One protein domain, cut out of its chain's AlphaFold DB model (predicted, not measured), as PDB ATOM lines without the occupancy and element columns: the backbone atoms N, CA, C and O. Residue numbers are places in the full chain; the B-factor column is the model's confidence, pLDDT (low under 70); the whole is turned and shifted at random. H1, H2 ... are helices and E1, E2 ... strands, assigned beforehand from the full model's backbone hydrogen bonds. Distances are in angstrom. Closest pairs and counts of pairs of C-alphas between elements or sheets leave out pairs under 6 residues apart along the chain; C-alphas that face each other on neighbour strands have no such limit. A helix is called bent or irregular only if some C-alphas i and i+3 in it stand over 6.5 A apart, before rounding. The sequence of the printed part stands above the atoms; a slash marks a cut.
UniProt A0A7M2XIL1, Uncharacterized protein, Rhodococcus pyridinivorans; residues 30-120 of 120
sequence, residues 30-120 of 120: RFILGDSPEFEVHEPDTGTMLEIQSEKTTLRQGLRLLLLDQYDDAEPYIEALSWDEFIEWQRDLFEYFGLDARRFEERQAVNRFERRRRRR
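Overview. This is residues 30 to 120 of the 120 residues of an uncharacterized protein of Rhodococcus pyridinivorans (UniProt A0A7M2XIL1). A small helical body is built round the bent helix H2, which folds back on itself as a V with arms H2a and H2b; H3 folds back beside H2b, the short helix H1 packs on H2a, and a two-strand hairpin, E1 and E2, lies beside H2b. The last helix, H4, starts at this body and ends as an arm, of which residues 109 to 120 stick out. The printed part has 91 residues, with two named strands and then four named helices in the order E1 E2 H1 H2 H3 H4; the sheet E1 - E2 is antiparallel, and the class is mostly helix. The whole is compact, with a radius of gyration of the C-alphas of 13.8 A, and spans 44 by 32 by 20 A.

Along the chain. E1 is residues 30 to 32, with C-alpha 30 at (23.106, 3.089, -43.433), and E2 is residues 38 to 41. H1 is residues 46 to 53. H2, residues 59 to 80, was assigned as one helix by its hydrogen bonds but is bent: C-alphas 66 and 69 are 9.2 A apart. Its arms are H2a, residues 59 to 66, and H2b, residues 69 to 80, 19.2 A long; H2b is irregular, with C-alphas 69 and 72 6.9 A apart. H3 is residues 83 to 96, 19.9 A long. H4 is residues 102 to 117, 23.1 A long, and ends at C-alpha 117 (20.152, -25.471, -68.517).

Arrangement. E1 and E2 form an antiparallel hairpin, their directions at 143 degrees; N 31 and O 39 are 3.1 A apart and N 39 and O 31 2.9 A, both within hydrogen-bond range. The closest C-alphas of E2 and H2b, those of Phe 39 and Gln 70, are 7.4 A apart. H2a and H2b are close but not clearly touching, closest at C-alphas Arg 64 and Tyr 71, 5.5 A, and run opposite ways at a steep tilt of 39 degrees. H1 and H2a form a helical hairpin and touch, closest at C-alphas Ile 52 and Gly 62, 5.1 A, opposite ways at a shallow tilt of 15 degrees. H2b and H3 are close but not clearly touching, closest at C-alphas Ile 78 and Phe 86, 7.0 A, at a shallow tilt of 34 degrees, only just short of steep. H2a and H3 are near each other, with 7 pairs of C-alphas within 10 A. H4 is close to H2a but not clearly touching, closest at C-alphas Leu 59 and Phe 104, 6.0 A. H1 and H3, for instance, are apart. Each O i to N i+4 pair is within hydrogen-bond range in H1, H2a and H3, against 5 of 8 in H2b and 10 of 12 in H4.

Size, cuts and confidence. The C-alphas farthest apart, those of Asp 45 and Arg 120, are 45.1 A apart. Without residues 109 to 120, which stand free, the body of 79 residues spans 32 by 25 by 19 A. The printed part has no cut, and the five links between its elements are tight. Mean pLDDT of the printed part is 85.4; residues 106 to 120 are under 70.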
ATOM      1  N   ARG A  30      24.567   2.954 -43.519       96.81
ATOM      2  CA  ARG A  30      23.106   3.089 -43.433       96.81
ATOM      3  C   ARG A  30      22.454   2.928 -44.793       96.81
ATOM      4  O   ARG A  30      22.945   3.483 -45.773       96.81
ATOM      5  N   PHE A  31      21.344   2.200 -44.850       96.38
ATOM      6  CA  PHE A  31      20.633   1.938 -46.100       96.38
ATOM      7  C   PHE A  31      19.138   1.671 -45.882       96.38
ATOM      8  O   PHE A  31      18.702   1.328 -44.785       96.38
ATOM      9  N   ILE A  32      18.359   1.811 -46.957       96.56
ATOM     10  CA  ILE A  32      16.926   1.491 -47.027       96.56
ATOM     11  C   ILE A  32      16.718   0.562 -48.229       96.56
ATOM     12  O   ILE A  32      17.313   0.777 -49.285       96.56
ATOM     13  N   LEU A  33      15.878  -0.462 -48.077       93.69
ATOM     14  CA  LEU A  33      15.528  -1.430 -49.116       93.69
ATOM     15  C   LEU A  33      14.056  -1.265 -49.514       93.69
ATOM     16  O   LEU A  33      13.158  -1.783 -48.852       93.69
ATOM     17  N   GLY A  34      13.790  -0.553 -50.611       90.19
ATOM     18  CA  GLY A  34      12.417  -0.282 -51.051       90.19
ATOM     19  C   GLY A  34      11.613   0.460 -49.977       90.19
ATOM     20  O   GLY A  34      11.998   1.553 -49.575       90.19
ATOM     21  N   ASP A  35      10.528  -0.155 -49.498       90.56
ATOM     22  CA  ASP A  35       9.650   0.387 -48.445       90.56
ATOM     23  C   ASP A  35      10.047  -0.063 -47.016       90.56
ATOM     24  O   ASP A  35       9.236  -0.002 -46.087       90.56
ATOM     25  N   SER A  36      11.266  -0.580 -46.823       93.25
ATOM     26  CA  SER A  36      11.760  -1.008 -45.508       93.25
ATOM     27  C   SER A  36      12.009   0.173 -44.555       93.25
ATOM     28  O   SER A  36      12.173   1.313 -44.999       93.25
ATOM     29  N   PRO A  37      12.124  -0.074 -43.236       95.31
ATOM     30  CA  PRO A  37      12.805   0.871 -42.351       95.31
ATOM     31  C   PRO A  37      14.281   1.065 -42.753       95.31
ATOM     32  O   PRO A  37      14.828   0.307 -43.558       95.31
ATOM     33  N   GLU A  38      14.925   2.082 -42.178       97.44
ATOM     34  CA  GLU A  38      16.380   2.269 -42.269       97.44
ATOM     35  C   GLU A  38      17.104   1.195 -41.447       97.44
ATOM     36  O   GLU A  38      16.738   0.932 -40.299       97.44
ATOM     37  N   PHE A  39      18.141   0.603 -42.037       97.19
ATOM     38  CA  PHE A  39      19.043  -0.353 -41.398       97.19
ATOM     39  C   PHE A  39      20.435   0.253 -41.235       97.19
ATOM     40  O   PHE A  39      20.862   1.078 -42.048       97.19
ATOM     41  N   GLU A  40      21.170  -0.201 -40.221       96.31
ATOM     42  CA  GLU A  40      22.524   0.273 -39.925       96.31
ATOM     43  C   GLU A  40      23.489  -0.900 -39.708       96.31
ATOM     44  O   GLU A  40      23.254  -1.759 -38.865       96.31
ATOM     45  N   VAL A  41      24.606  -0.937 -40.437       94.81
ATOM     46  CA  VAL A  41      25.664  -1.947 -40.272       94.81
ATOM     47  C   VAL A  41      26.891  -1.292 -39.670       94.81
ATOM     48  O   VAL A  41      27.407  -0.312 -40.201       94.81
ATOM     49  N   HIS A  42      27.387  -1.849 -38.573       92.62
ATOM     50  CA  HIS A  42      28.650  -1.423 -37.984       92.62
ATOM     51  C   HIS A  42      29.830  -2.164 -38.608       92.62
ATOM     52  O   HIS A  42      29.682  -3.281 -39.101       92.62
ATOM     53  N   GLU A  43      31.013  -1.551 -38.531       91.00
ATOM     54  CA  GLU A  43      32.267  -2.194 -38.922       91.00
ATOM     55  C   GLU A  43      32.418  -3.550 -38.206       91.00
ATOM     56  O   GLU A  43      32.461  -3.580 -36.968       91.00
ATOM     57  N   PRO A  44      32.487  -4.670 -38.948       90.12
ATOM     58  CA  PRO A  44      32.662  -5.982 -38.345       90.12
ATOM     59  C   PRO A  44      34.049  -6.106 -37.717       90.12
ATOM     60  O   PRO A  44      35.029  -5.542 -38.210       90.12
ATOM     61  N   ASP A  45      34.168  -6.898 -36.652       89.94
ATOM     62  CA  ASP A  45      35.483  -7.179 -36.092       89.94
ATOM     63  C   ASP A  45      36.352  -8.001 -37.061       89.94
ATOM     64  O   ASP A  45      35.876  -8.633 -38.008       89.94
ATOM     65  N   THR A  46      37.667  -8.005 -36.830       89.38
ATOM     66  CA  THR A  46      38.618  -8.694 -37.713       89.38
ATOM     67  C   THR A  46      38.326 -10.193 -37.854       89.38
ATOM     68  O   THR A  46      38.571 -10.760 -38.919       89.38
ATOM     69  N   GLY A  47      37.805 -10.846 -36.813       91.06
ATOM     70  CA  GLY A  47      37.402 -12.250 -36.863       91.06
ATOM     71  C   GLY A  47      36.225 -12.457 -37.811       91.06
ATOM     72  O   GLY A  47      36.302 -13.303 -38.702       91.06
ATOM     73  N   THR A  48      35.190 -11.626 -37.692       92.19
ATOM     74  CA  THR A  48      34.036 -11.634 -38.600       92.19
ATOM     75  C   THR A  48      34.447 -11.339 -40.042       92.19
ATOM     76  O   THR A  48      34.024 -12.039 -40.960       92.19
ATOM     77  N   MET A  49      35.330 -10.361 -40.258       91.00
ATOM     78  CA  MET A  49      35.861 -10.030 -41.586       91.00
ATOM     79  C   MET A  49      36.557 -11.233 -42.241       91.00
ATOM     80  O   MET A  49      36.314 -11.537 -43.411       91.00
ATOM     81  N   LEU A  50      37.393 -11.951 -41.482       91.38
ATOM     82  CA  LEU A  50      38.061 -13.169 -41.952       91.38
ATOM     83  C   LEU A  50      37.063 -14.292 -42.247       91.38
ATOM     84  O   LEU A  50      37.222 -15.020 -43.229       91.38
ATOM     85  N   GLU A  51      36.029 -14.437 -41.420       93.62
ATOM     86  CA  GLU A  51      34.996 -15.447 -41.620       93.62
ATOM     87  C   GLU A  51      34.174 -15.175 -42.880       93.62
ATOM     88  O   GLU A  51      33.985 -16.083 -43.690       93.62
ATOM     89  N   ILE A  52      33.756 -13.933 -43.125       90.69
ATOM     90  CA  ILE A  52      33.054 -13.556 -44.361       90.69
ATOM     91  C   ILE A  52      33.935 -13.857 -45.583       90.69
ATOM     92  O   ILE A  52      33.480 -14.447 -46.572       90.69
ATOM     93  N   GLN A  53      35.229 -13.541 -45.497       88.19
ATOM     94  CA  GLN A  53      36.203 -13.785 -46.561       88.19
ATOM     95  C   GLN A  53      36.660 -15.250 -46.697       88.19
ATOM     96  O   GLN A  53      37.317 -15.588 -47.684       88.19
ATOM     97  N   SER A  54      36.231 -16.156 -45.817       88.94
ATOM     98  CA  SER A  54      36.498 -17.593 -45.931       88.94
ATOM     99  C   SER A  54      35.709 -18.240 -47.060       88.94
ATOM    100  O   SER A  54      34.487 -18.097 -47.128       88.94
ATOM    101  N   GLU A  55      36.371 -19.060 -47.884       85.56
ATOM    102  CA  GLU A  55      35.772 -19.822 -48.991       85.56
ATOM    103  C   GLU A  55      34.548 -20.663 -48.609       85.56
ATOM    104  O   GLU A  55      33.726 -20.966 -49.477       85.56
ATOM    105  N   LYS A  56      34.416 -21.029 -47.334       87.88
ATOM    106  CA  LYS A  56      33.321 -21.856 -46.812       87.88
ATOM    107  C   LYS A  56      32.044 -21.060 -46.553       87.88
ATOM    108  O   LYS A  56      30.966 -21.646 -46.527       87.88
ATOM    109  N   THR A  57      32.162 -19.748 -46.396       87.31
ATOM    110  CA  THR A  57      31.036 -18.874 -46.077       87.31
ATOM    111  C   THR A  57      30.216 -18.615 -47.332       87.31
ATOM    112  O   THR A  57      30.739 -18.233 -48.385       87.31
ATOM    113  N   THR A  58      28.917 -18.888 -47.238       89.19
ATOM    114  CA  THR A  58      27.933 -18.576 -48.282       89.19
ATOM    115  C   THR A  58      27.504 -17.114 -48.201       89.19
ATOM    116  O   THR A  58      27.659 -16.484 -47.159       89.19
ATOM    117  N   LEU A  59      26.917 -16.568 -49.274       87.62
ATOM    118  CA  LEU A  59      26.450 -15.174 -49.265       87.62
ATOM    119  C   LEU A  59      25.429 -14.920 -48.149       87.62
ATOM    120  O   LEU A  59      25.544 -13.940 -47.428       87.62
ATOM    121  N   ARG A  60      24.484 -15.847 -47.956       89.12
ATOM    122  CA  ARG A  60      23.492 -15.774 -46.875       89.12
ATOM    123  C   ARG A  60      24.152 -15.708 -45.497       89.12
ATOM    124  O   ARG A  60      23.774 -14.883 -44.678       89.12
ATOM    125  N   GLN A  61      25.149 -16.559 -45.247       91.56
ATOM    126  CA  GLN A  61      25.890 -16.531 -43.983       91.56
ATOM    127  C   GLN A  61      26.673 -15.226 -43.817       91.56
ATOM    128  O   GLN A  61      26.646 -14.654 -42.738       91.56
ATOM    129  N   GLY A  62      27.312 -14.730 -44.883       92.06
ATOM    130  CA  GLY A  62      28.029 -13.455 -44.860       92.06
ATOM    131  C   GLY A  62      27.113 -12.272 -44.537       92.06
ATOM    132  O   GLY A  62      27.434 -11.473 -43.668       92.06
ATOM    133  N   LEU A  63      25.936 -12.208 -45.165       92.75
ATOM    134  CA  LEU A  63      24.929 -11.188 -44.864       92.75
ATOM    135  C   LEU A  63      24.408 -11.298 -43.427       92.75
ATOM    136  O   LEU A  63      24.245 -10.277 -42.772       92.75
ATOM    137  N   ARG A  64      24.203 -12.515 -42.908       94.31
ATOM    138  CA  ARG A  64      23.786 -12.725 -41.512       94.31
ATOM    139  C   ARG A  64      24.863 -12.298 -40.510       94.31
ATOM    140  O   ARG A  64      24.532 -11.753 -39.467       94.31
ATOM    141  N   LEU A  65      26.140 -12.506 -40.839       94.38
ATOM    142  CA  LEU A  65      27.269 -12.029 -40.037       94.38
ATOM    143  C   LEU A  65      27.400 -10.499 -40.053       94.38
ATOM    144  O   LEU A  65      27.800  -9.927 -39.047       94.38
ATOM    145  N   LEU A  66      27.061  -9.844 -41.168       93.38
ATOM    146  CA  LEU A  66      27.083  -8.381 -41.281       93.38
ATOM    147  C   LEU A  66      25.890  -7.726 -40.581       93.38
ATOM    148  O   LEU A  66      26.060  -6.797 -39.802       93.38
ATOM    149  N   LEU A  67      24.680  -8.208 -40.859       94.38
ATOM    150  CA  LEU A  67      23.439  -7.598 -40.379       94.38
ATOM    151  C   LEU A  67      23.097  -7.998 -38.939       94.38
ATOM    152  O   LEU A  67      22.297  -7.319 -38.297       94.38
ATOM    153  N   LEU A  68      23.714  -9.068 -38.421       92.62
ATOM    154  CA  LEU A  68      23.521  -9.573 -37.062       92.62
ATOM    155  C   LEU A  68      22.023  -9.715 -36.740       92.62
ATOM    156  O   LEU A  68      21.303 -10.428 -37.444       92.62
ATOM    157  N   ASP A  69      21.552  -9.015 -35.710       94.25
ATOM    158  CA  ASP A  69      20.175  -9.069 -35.222       94.25
ATOM    159  C   ASP A  69      19.162  -8.476 -36.217       94.25
ATOM    160  O   ASP A  69      17.992  -8.839 -36.185       94.25
ATOM    161  N   GLN A  70      19.603  -7.617 -37.145       95.88
ATOM    162  CA  GLN A  70      18.739  -7.017 -38.171       95.88
ATOM    163  C   GLN A  70      18.518  -7.942 -39.374       95.88
ATOM    164  O   GLN A  70      17.695  -7.628 -40.230       95.88
ATOM    165  N   TYR A  71      19.242  -9.066 -39.482       94.69
ATOM    166  CA  TYR A  71      19.140  -9.936 -40.659       94.69
ATOM    167  C   TYR A  71      17.719 -10.468 -40.856       94.69
ATOM    168  O   TYR A  71      17.216 -10.436 -41.974       94.69
ATOM    169  N   ASP A  72      17.079 -10.952 -39.791       94.69
ATOM    170  CA  ASP A  72      15.757 -11.576 -39.893       94.69
ATOM    171  C   ASP A  72      14.671 -10.536 -40.265       94.69
ATOM    172  O   ASP A  72      13.715 -10.873 -40.963       94.69
ATOM    173  N   ASP A  73      14.862  -9.262 -39.898       96.56
ATOM    174  CA  ASP A  73      13.988  -8.151 -40.302       96.56
ATOM    175  C   ASP A  73      14.287  -7.652 -41.728       96.56
ATOM    176  O   ASP A  73      13.373  -7.258 -42.451       96.56
ATOM    177  N   ALA A  74      15.552  -7.673 -42.156       94.00
ATOM    178  CA  ALA A  74      15.979  -7.234 -43.485       94.00
ATOM    179  C   ALA A  74      15.737  -8.291 -44.578       94.00
ATOM    180  O   ALA A  74      15.493  -7.931 -45.730       94.00
ATOM    181  N   GLU A  75      15.792  -9.587 -44.243       94.31
ATOM    182  CA  GLU A  75      15.713 -10.710 -45.192       94.31
ATOM    183  C   GLU A  75      14.496 -10.630 -46.130       94.31
ATOM    184  O   GLU A  75      14.704 -10.740 -47.341       94.31
ATOM    185  N   PRO A  76      13.262 -10.349 -45.662       93.94
ATOM    186  CA  PRO A  76      12.108 -10.225 -46.552       93.94
ATOM    187  C   PRO A  76      12.264  -9.116 -47.602       93.94
ATOM    188  O   PRO A  76      11.820  -9.273 -48.738       93.94
ATOM    189  N   TYR A  77      12.911  -8.005 -47.239       95.69
ATOM    190  CA  TYR A  77      13.149  -6.883 -48.147       95.69
ATOM    191  C   TYR A  77      14.281  -7.188 -49.126       95.69
ATOM    192  O   TYR A  77      14.166  -6.871 -50.306       95.69
ATOM    193  N   ILE A  78      15.334  -7.867 -48.665       92.25
ATOM    194  CA  ILE A  78      16.428  -8.355 -49.513       92.25
ATOM    195  C   ILE A  78      15.892  -9.338 -50.563       92.25
ATOM    196  O   ILE A  78      16.255  -9.246 -51.734       92.25
ATOM    197  N   GLU A  79      15.016 -10.269 -50.168       90.38
ATOM    198  CA  GLU A  79      14.402 -11.240 -51.084       90.38
ATOM    199  C   GLU A  79      13.416 -10.598 -52.074       90.38
ATOM    200  O   GLU A  79      13.159 -11.172 -53.137       90.38
ATOM    201  N   ALA A  80      12.887  -9.414 -51.753       91.81
ATOM    202  CA  ALA A  80      11.999  -8.650 -52.625       91.81
ATOM    203  C   ALA A  80      12.740  -7.812 -53.685       91.81
ATOM    204  O   ALA A  80      12.116  -7.415 -54.672       91.81
ATOM    205  N   LEU A  81      14.044  -7.555 -53.513       89.50
ATOM    206  CA  LEU A  81      14.847  -6.815 -54.489       89.50
ATOM    207  C   LEU A  81      14.906  -7.548 -55.832       89.50
ATOM    208  O   LEU A  81      14.993  -8.781 -55.905       89.50
ATOM    209  N   SER A  82      14.946  -6.781 -56.923       90.25
ATOM    210  CA  SER A  82      15.360  -7.359 -58.196       90.25
ATOM    211  C   SER A  82      16.809  -7.842 -58.101       90.25
ATOM    212  O   SER A  82      17.602  -7.401 -57.271       90.25
ATOM    213  N   TRP A  83      17.182  -8.770 -58.982       85.50
ATOM    214  CA  TRP A  83      18.541  -9.305 -58.975       85.50
ATOM    215  C   TRP A  83      19.610  -8.220 -59.181       85.50
ATOM    216  O   TRP A  83      20.685  -8.311 -58.595       85.50
ATOM    217  N   ASP A  84      19.330  -7.230 -60.028       90.06
ATOM    218  CA  ASP A  84      20.299  -6.181 -60.344       90.06
ATOM    219  C   ASP A  84      20.463  -5.225 -59.152       90.06
ATOM    220  O   ASP A  84      21.595  -4.963 -58.752       90.06
ATOM    221  N   GLU A  85      19.358  -4.837 -58.502       91.81
ATOM    222  CA  GLU A  85      19.373  -4.044 -57.261       91.81
ATOM    223  C   GLU A  85      20.071  -4.787 -56.116       91.81
ATOM    224  O   GLU A  85      20.862  -4.200 -55.383       91.81
ATOM    225  N   PHE A  86      19.824  -6.093 -55.979       91.00
ATOM    226  CA  PHE A  86      20.491  -6.917 -54.974       91.00
ATOM    227  C   PHE A  86      22.011  -6.923 -55.166       91.00
ATOM    228  O   PHE A  86      22.745  -6.797 -54.190       91.00
ATOM    229  N   ILE A  87      22.494  -7.069 -56.405       89.62
ATOM    230  CA  ILE A  87      23.934  -7.061 -56.690       89.62
ATOM    231  C   ILE A  87      24.546  -5.686 -56.447       89.62
ATOM    232  O   ILE A  87      25.643  -5.616 -55.899       89.62
ATOM    233  N   GLU A  88      23.863  -4.613 -56.833       92.81
ATOM    234  CA  GLU A  88      24.320  -3.246 -56.579       92.81
ATOM    235  C   GLU A  88      24.444  -2.980 -55.074       92.81
ATOM    236  O   GLU A  88      25.539  -2.701 -54.589       92.81
ATOM    237  N   TRP A  89      23.375  -3.224 -54.311       94.56
ATOM    238  CA  TRP A  89      23.380  -3.071 -52.855       94.56
ATOM    239  C   TRP A  89      24.434  -3.951 -52.168       94.56
ATOM    240  O   TRP A  89      25.153  -3.500 -51.275       94.56
ATOM    241  N   GLN A  90      24.551  -5.214 -52.587       93.19
ATOM    242  CA  GLN A  90      25.516  -6.151 -52.016       93.19
ATOM    243  C   GLN A  90      26.962  -5.738 -52.312       93.19
ATOM    244  O   GLN A  90      27.834  -5.968 -51.476       93.19
ATOM    245  N   ARG A  91      27.240  -5.145 -53.478       92.25
ATOM    246  CA  ARG A  91      28.563  -4.590 -53.786       92.25
ATOM    247  C   ARG A  91      28.866  -3.395 -52.907       92.25
ATOM    248  O   ARG A  91      29.897  -3.420 -52.244       92.25
ATOM    249  N   ASP A  92      27.953  -2.433 -52.833       94.56
ATOM    250  CA  ASP A  92      28.140  -1.218 -52.041       94.56
ATOM    251  C   ASP A  92      28.395  -1.544 -50.564       94.56
ATOM    252  O   ASP A  92      29.365  -1.062 -49.976       94.56
ATOM    253  N   LEU A  93      27.592  -2.443 -49.982       94.12
ATOM    254  CA  LEU A  93      27.752  -2.887 -48.595       94.12
ATOM    255  C   LEU A  93      29.124  -3.531 -48.344       94.12
ATOM    256  O   LEU A  93      29.766  -3.275 -47.327       94.12
ATOM    257  N   PHE A  94      29.572  -4.403 -49.248       92.00
ATOM    258  CA  PHE A  94      30.827  -5.131 -49.073       92.00
ATOM    259  C   PHE A  94      32.029  -4.215 -49.312       92.00
ATOM    260  O   PHE A  94      32.966  -4.223 -48.513       92.00
ATOM    261  N   GLU A  95      31.995  -3.392 -50.359       91.75
ATOM    262  CA  GLU A  95      33.051  -2.431 -50.673       91.75
ATOM    263  C   GLU A  95      33.218  -1.389 -49.564       91.75
ATOM    264  O   GLU A  95      34.357  -1.056 -49.228       91.75
ATOM    265  N   TYR A  96      32.122  -0.952 -48.928       93.19
ATOM    266  CA  TYR A  96      32.173  -0.032 -47.792       93.19
ATOM    267  C   TYR A  96      33.075  -0.555 -46.666       93.19
ATOM    268  O   TYR A  96      33.896   0.191 -46.144       93.19
ATOM    269  N   PHE A  97      32.994  -1.848 -46.344       91.44
ATOM    270  CA  PHE A  97      33.843  -2.475 -45.325       91.44
ATOM    271  C   PHE A  97      35.146  -3.072 -45.880       91.44
ATOM    272  O   PHE A  97      35.889  -3.720 -45.148       91.44
ATOM    273  N   GLY A  98      35.457  -2.881 -47.165       89.50
ATOM    274  CA  GLY A  98      36.653  -3.455 -47.791       89.50
ATOM    275  C   GLY A  98      36.599  -4.980 -47.958       89.50
ATOM    276  O   GLY A  98      37.637  -5.646 -47.950       89.50
ATOM    277  N   LEU A  99      35.398  -5.546 -48.086       89.25
ATOM    278  CA  LEU A  99      35.153  -6.952 -48.396       89.25
ATOM    279  C   LEU A  99      35.091  -7.178 -49.915       89.25
ATOM    280  O   LEU A  99      34.583  -6.352 -50.669       89.25
ATOM    281  N   ASP A 100      35.558  -8.341 -50.374       85.75
ATOM    282  CA  ASP A 100      35.470  -8.719 -51.789       85.75
ATOM    283  C   ASP A 100      34.059  -9.220 -52.151       85.75
ATOM    284  O   ASP A 100      33.717 -10.391 -51.951       85.75
ATOM    285  N   ALA A 101      33.240  -8.322 -52.706       78.69
ATOM    286  CA  ALA A 101      31.891  -8.616 -53.187       78.69
ATOM    287  C   ALA A 101      31.865  -9.627 -54.350       78.69
ATOM    288  O   ALA A 101      30.968 -10.476 -54.429       78.69
ATOM    289  N   ARG A 102      32.871  -9.577 -55.239       78.31
ATOM    290  CA  ARG A 102      32.895 -10.337 -56.504       78.31
ATOM    291  C   ARG A 102      32.962 -11.836 -56.265       78.31
ATOM    292  O   ARG A 102      32.384 -12.622 -57.017       78.31
ATOM    293  N   ARG A 103      33.591 -12.236 -55.159       78.19
ATOM    294  CA  ARG A 103      33.685 -13.632 -54.730       78.19
ATOM    295  C   ARG A 103      32.318 -14.325 -54.608       78.19
ATOM    296  O   ARG A 103      32.216 -15.533 -54.847       78.19
ATOM    297  N   PHE A 104      31.264 -13.604 -54.223       74.81
ATOM    298  CA  PHE A 104      29.924 -14.183 -54.069       74.81
ATOM    299  C   PHE A 104      29.133 -14.210 -55.380       74.81
ATOM    300  O   PHE A 104      28.353 -15.141 -55.613       74.81
ATOM    301  N   GLU A 105      29.379 -13.250 -56.265       71.62
ATOM    302  CA  GLU A 105      28.699 -13.119 -57.554       71.62
ATOM    303  C   GLU A 105      29.017 -14.268 -58.509       71.62
ATOM    304  O   GLU A 105      28.109 -14.839 -59.120       71.62
ATOM    305  N   GLU A 106      30.289 -14.664 -58.596       64.38
ATOM    306  CA  GLU A 106      30.736 -15.756 -59.470       64.38
ATOM    307  C   GLU A 106      30.037 -17.077 -59.113       64.38
ATOM    308  O   GLU A 106      29.535 -17.798 -59.982       64.38
ATOM    309  N   ARG A 107      29.894 -17.358 -57.812       61.28
ATOM    310  CA  ARG A 107      29.214 -18.560 -57.299       61.28
ATOM    311  C   ARG A 107      27.708 -18.543 -57.573       61.28
ATOM    312  O   ARG A 107      27.103 -19.587 -57.824       61.28
ATOM    313  N   GLN A 108      27.083 -17.370 -57.534       62.78
ATOM    314  CA  GLN A 108      25.656 -17.206 -57.825       62.78
ATOM    315  C   GLN A 108      25.356 -17.296 -59.331       62.78
ATOM    316  O   GLN A 108      24.350 -17.891 -59.738       62.78
ATOM    317  N   ALA A 109      26.239 -16.758 -60.177       59.00
ATOM    318  CA  ALA A 109      26.116 -16.811 -61.633       59.00
ATOM    319  C   ALA A 109      26.168 -18.253 -62.173       59.00
ATOM    320  O   ALA A 109      25.321 -18.630 -62.991       59.00
ATOM    321  N   VAL A 110      27.083 -19.085 -61.657       57.81
ATOM    322  CA  VAL A 110      27.198 -20.511 -62.023       57.81
ATOM    323  C   VAL A 110      25.910 -21.275 -61.689       57.81
ATOM    324  O   VAL A 110      25.338 -21.941 -62.555       57.81
ATOM    325  N   ASN A 111      25.366 -21.083 -60.482       58.91
ATOM    326  CA  ASN A 111      24.110 -21.711 -60.059       58.91
ATOM    327  C   ASN A 111      22.905 -21.311 -60.939       58.91
ATOM    328  O   ASN A 111      21.999 -22.118 -61.167       58.91
ATOM    329  N   ARG A 112      22.872 -20.081 -61.479       58.62
ATOM    330  CA  ARG A 112      21.825 -19.655 -62.429       58.62
ATOM    331  C   ARG A 112      21.974 -20.291 -63.809       58.62
ATOM    332  O   ARG A 112      20.955 -20.676 -64.390       58.62
ATOM    333  N   PHE A 113      23.194 -20.407 -64.335       52.12
ATOM    334  CA  PHE A 113      23.432 -21.060 -65.626       52.12
ATOM    335  C   PHE A 113      22.980 -22.526 -65.592       52.12
ATOM    336  O   PHE A 113      22.253 -22.975 -66.482       52.12
ATOM    337  N   GLU A 114      23.297 -23.242 -64.512       52.94
ATOM    338  CA  GLU A 114      22.860 -24.629 -64.321       52.94
ATOM    339  C   GLU A 114      21.334 -24.768 -64.204       52.94
ATOM    340  O   GLU A 114      20.741 -25.654 -64.826       52.94
ATOM    341  N   ARG A 115      20.662 -23.859 -63.480       53.84
ATOM    342  CA  ARG A 115      19.189 -23.848 -63.372       53.84
ATOM    343  C   ARG A 115      18.499 -23.563 -64.707       53.84
ATOM    344  O   ARG A 115      17.478 -24.181 -65.003       53.84
ATOM    345  N   ARG A 116      19.045 -22.658 -65.530       54.31
ATOM    346  CA  ARG A 116      18.522 -22.379 -66.882       54.31
ATOM    347  C   ARG A 116      18.729 -23.564 -67.827       54.31
ATOM    348  O   ARG A 116      17.839 -23.851 -68.619       54.31
ATOM    349  N   ARG A 117      19.856 -24.275 -67.713       52.78
ATOM    350  CA  ARG A 117      20.152 -25.471 -68.517       52.78
ATOM    351  C   ARG A 117      19.235 -26.651 -68.190       52.78
ATOM    352  O   ARG A 117      18.869 -27.365 -69.105       52.78
ATOM    353  N   ARG A 118      18.828 -26.833 -66.926       55.25
ATOM    354  CA  ARG A 118      17.868 -27.884 -66.517       55.25
ATOM    355  C   ARG A 118      16.411 -27.618 -66.916       55.25
ATOM    356  O   ARG A 118      15.592 -28.520 -66.805       55.25
ATOM    357  N   ARG A 119      16.070 -26.389 -67.320       54.97
ATOM    358  CA  ARG A 119      14.722 -26.014 -67.794       54.97
ATOM    359  C   ARG A 119      14.549 -26.130 -69.318       54.97
ATOM    360  O   ARG A 119      13.446 -25.884 -69.795       54.97
ATOM    361  N   ARG A 120      15.612 -26.445 -70.062       52.19
ATOM    362  CA  ARG A 120      15.584 -26.762 -71.498       52.19
ATOM    363  C   ARG A 120      15.784 -28.256 -71.686       52.19
ATOM    364  O   ARG A 120      15.200 -28.777 -72.653       52.19
TER     365      ARG A 120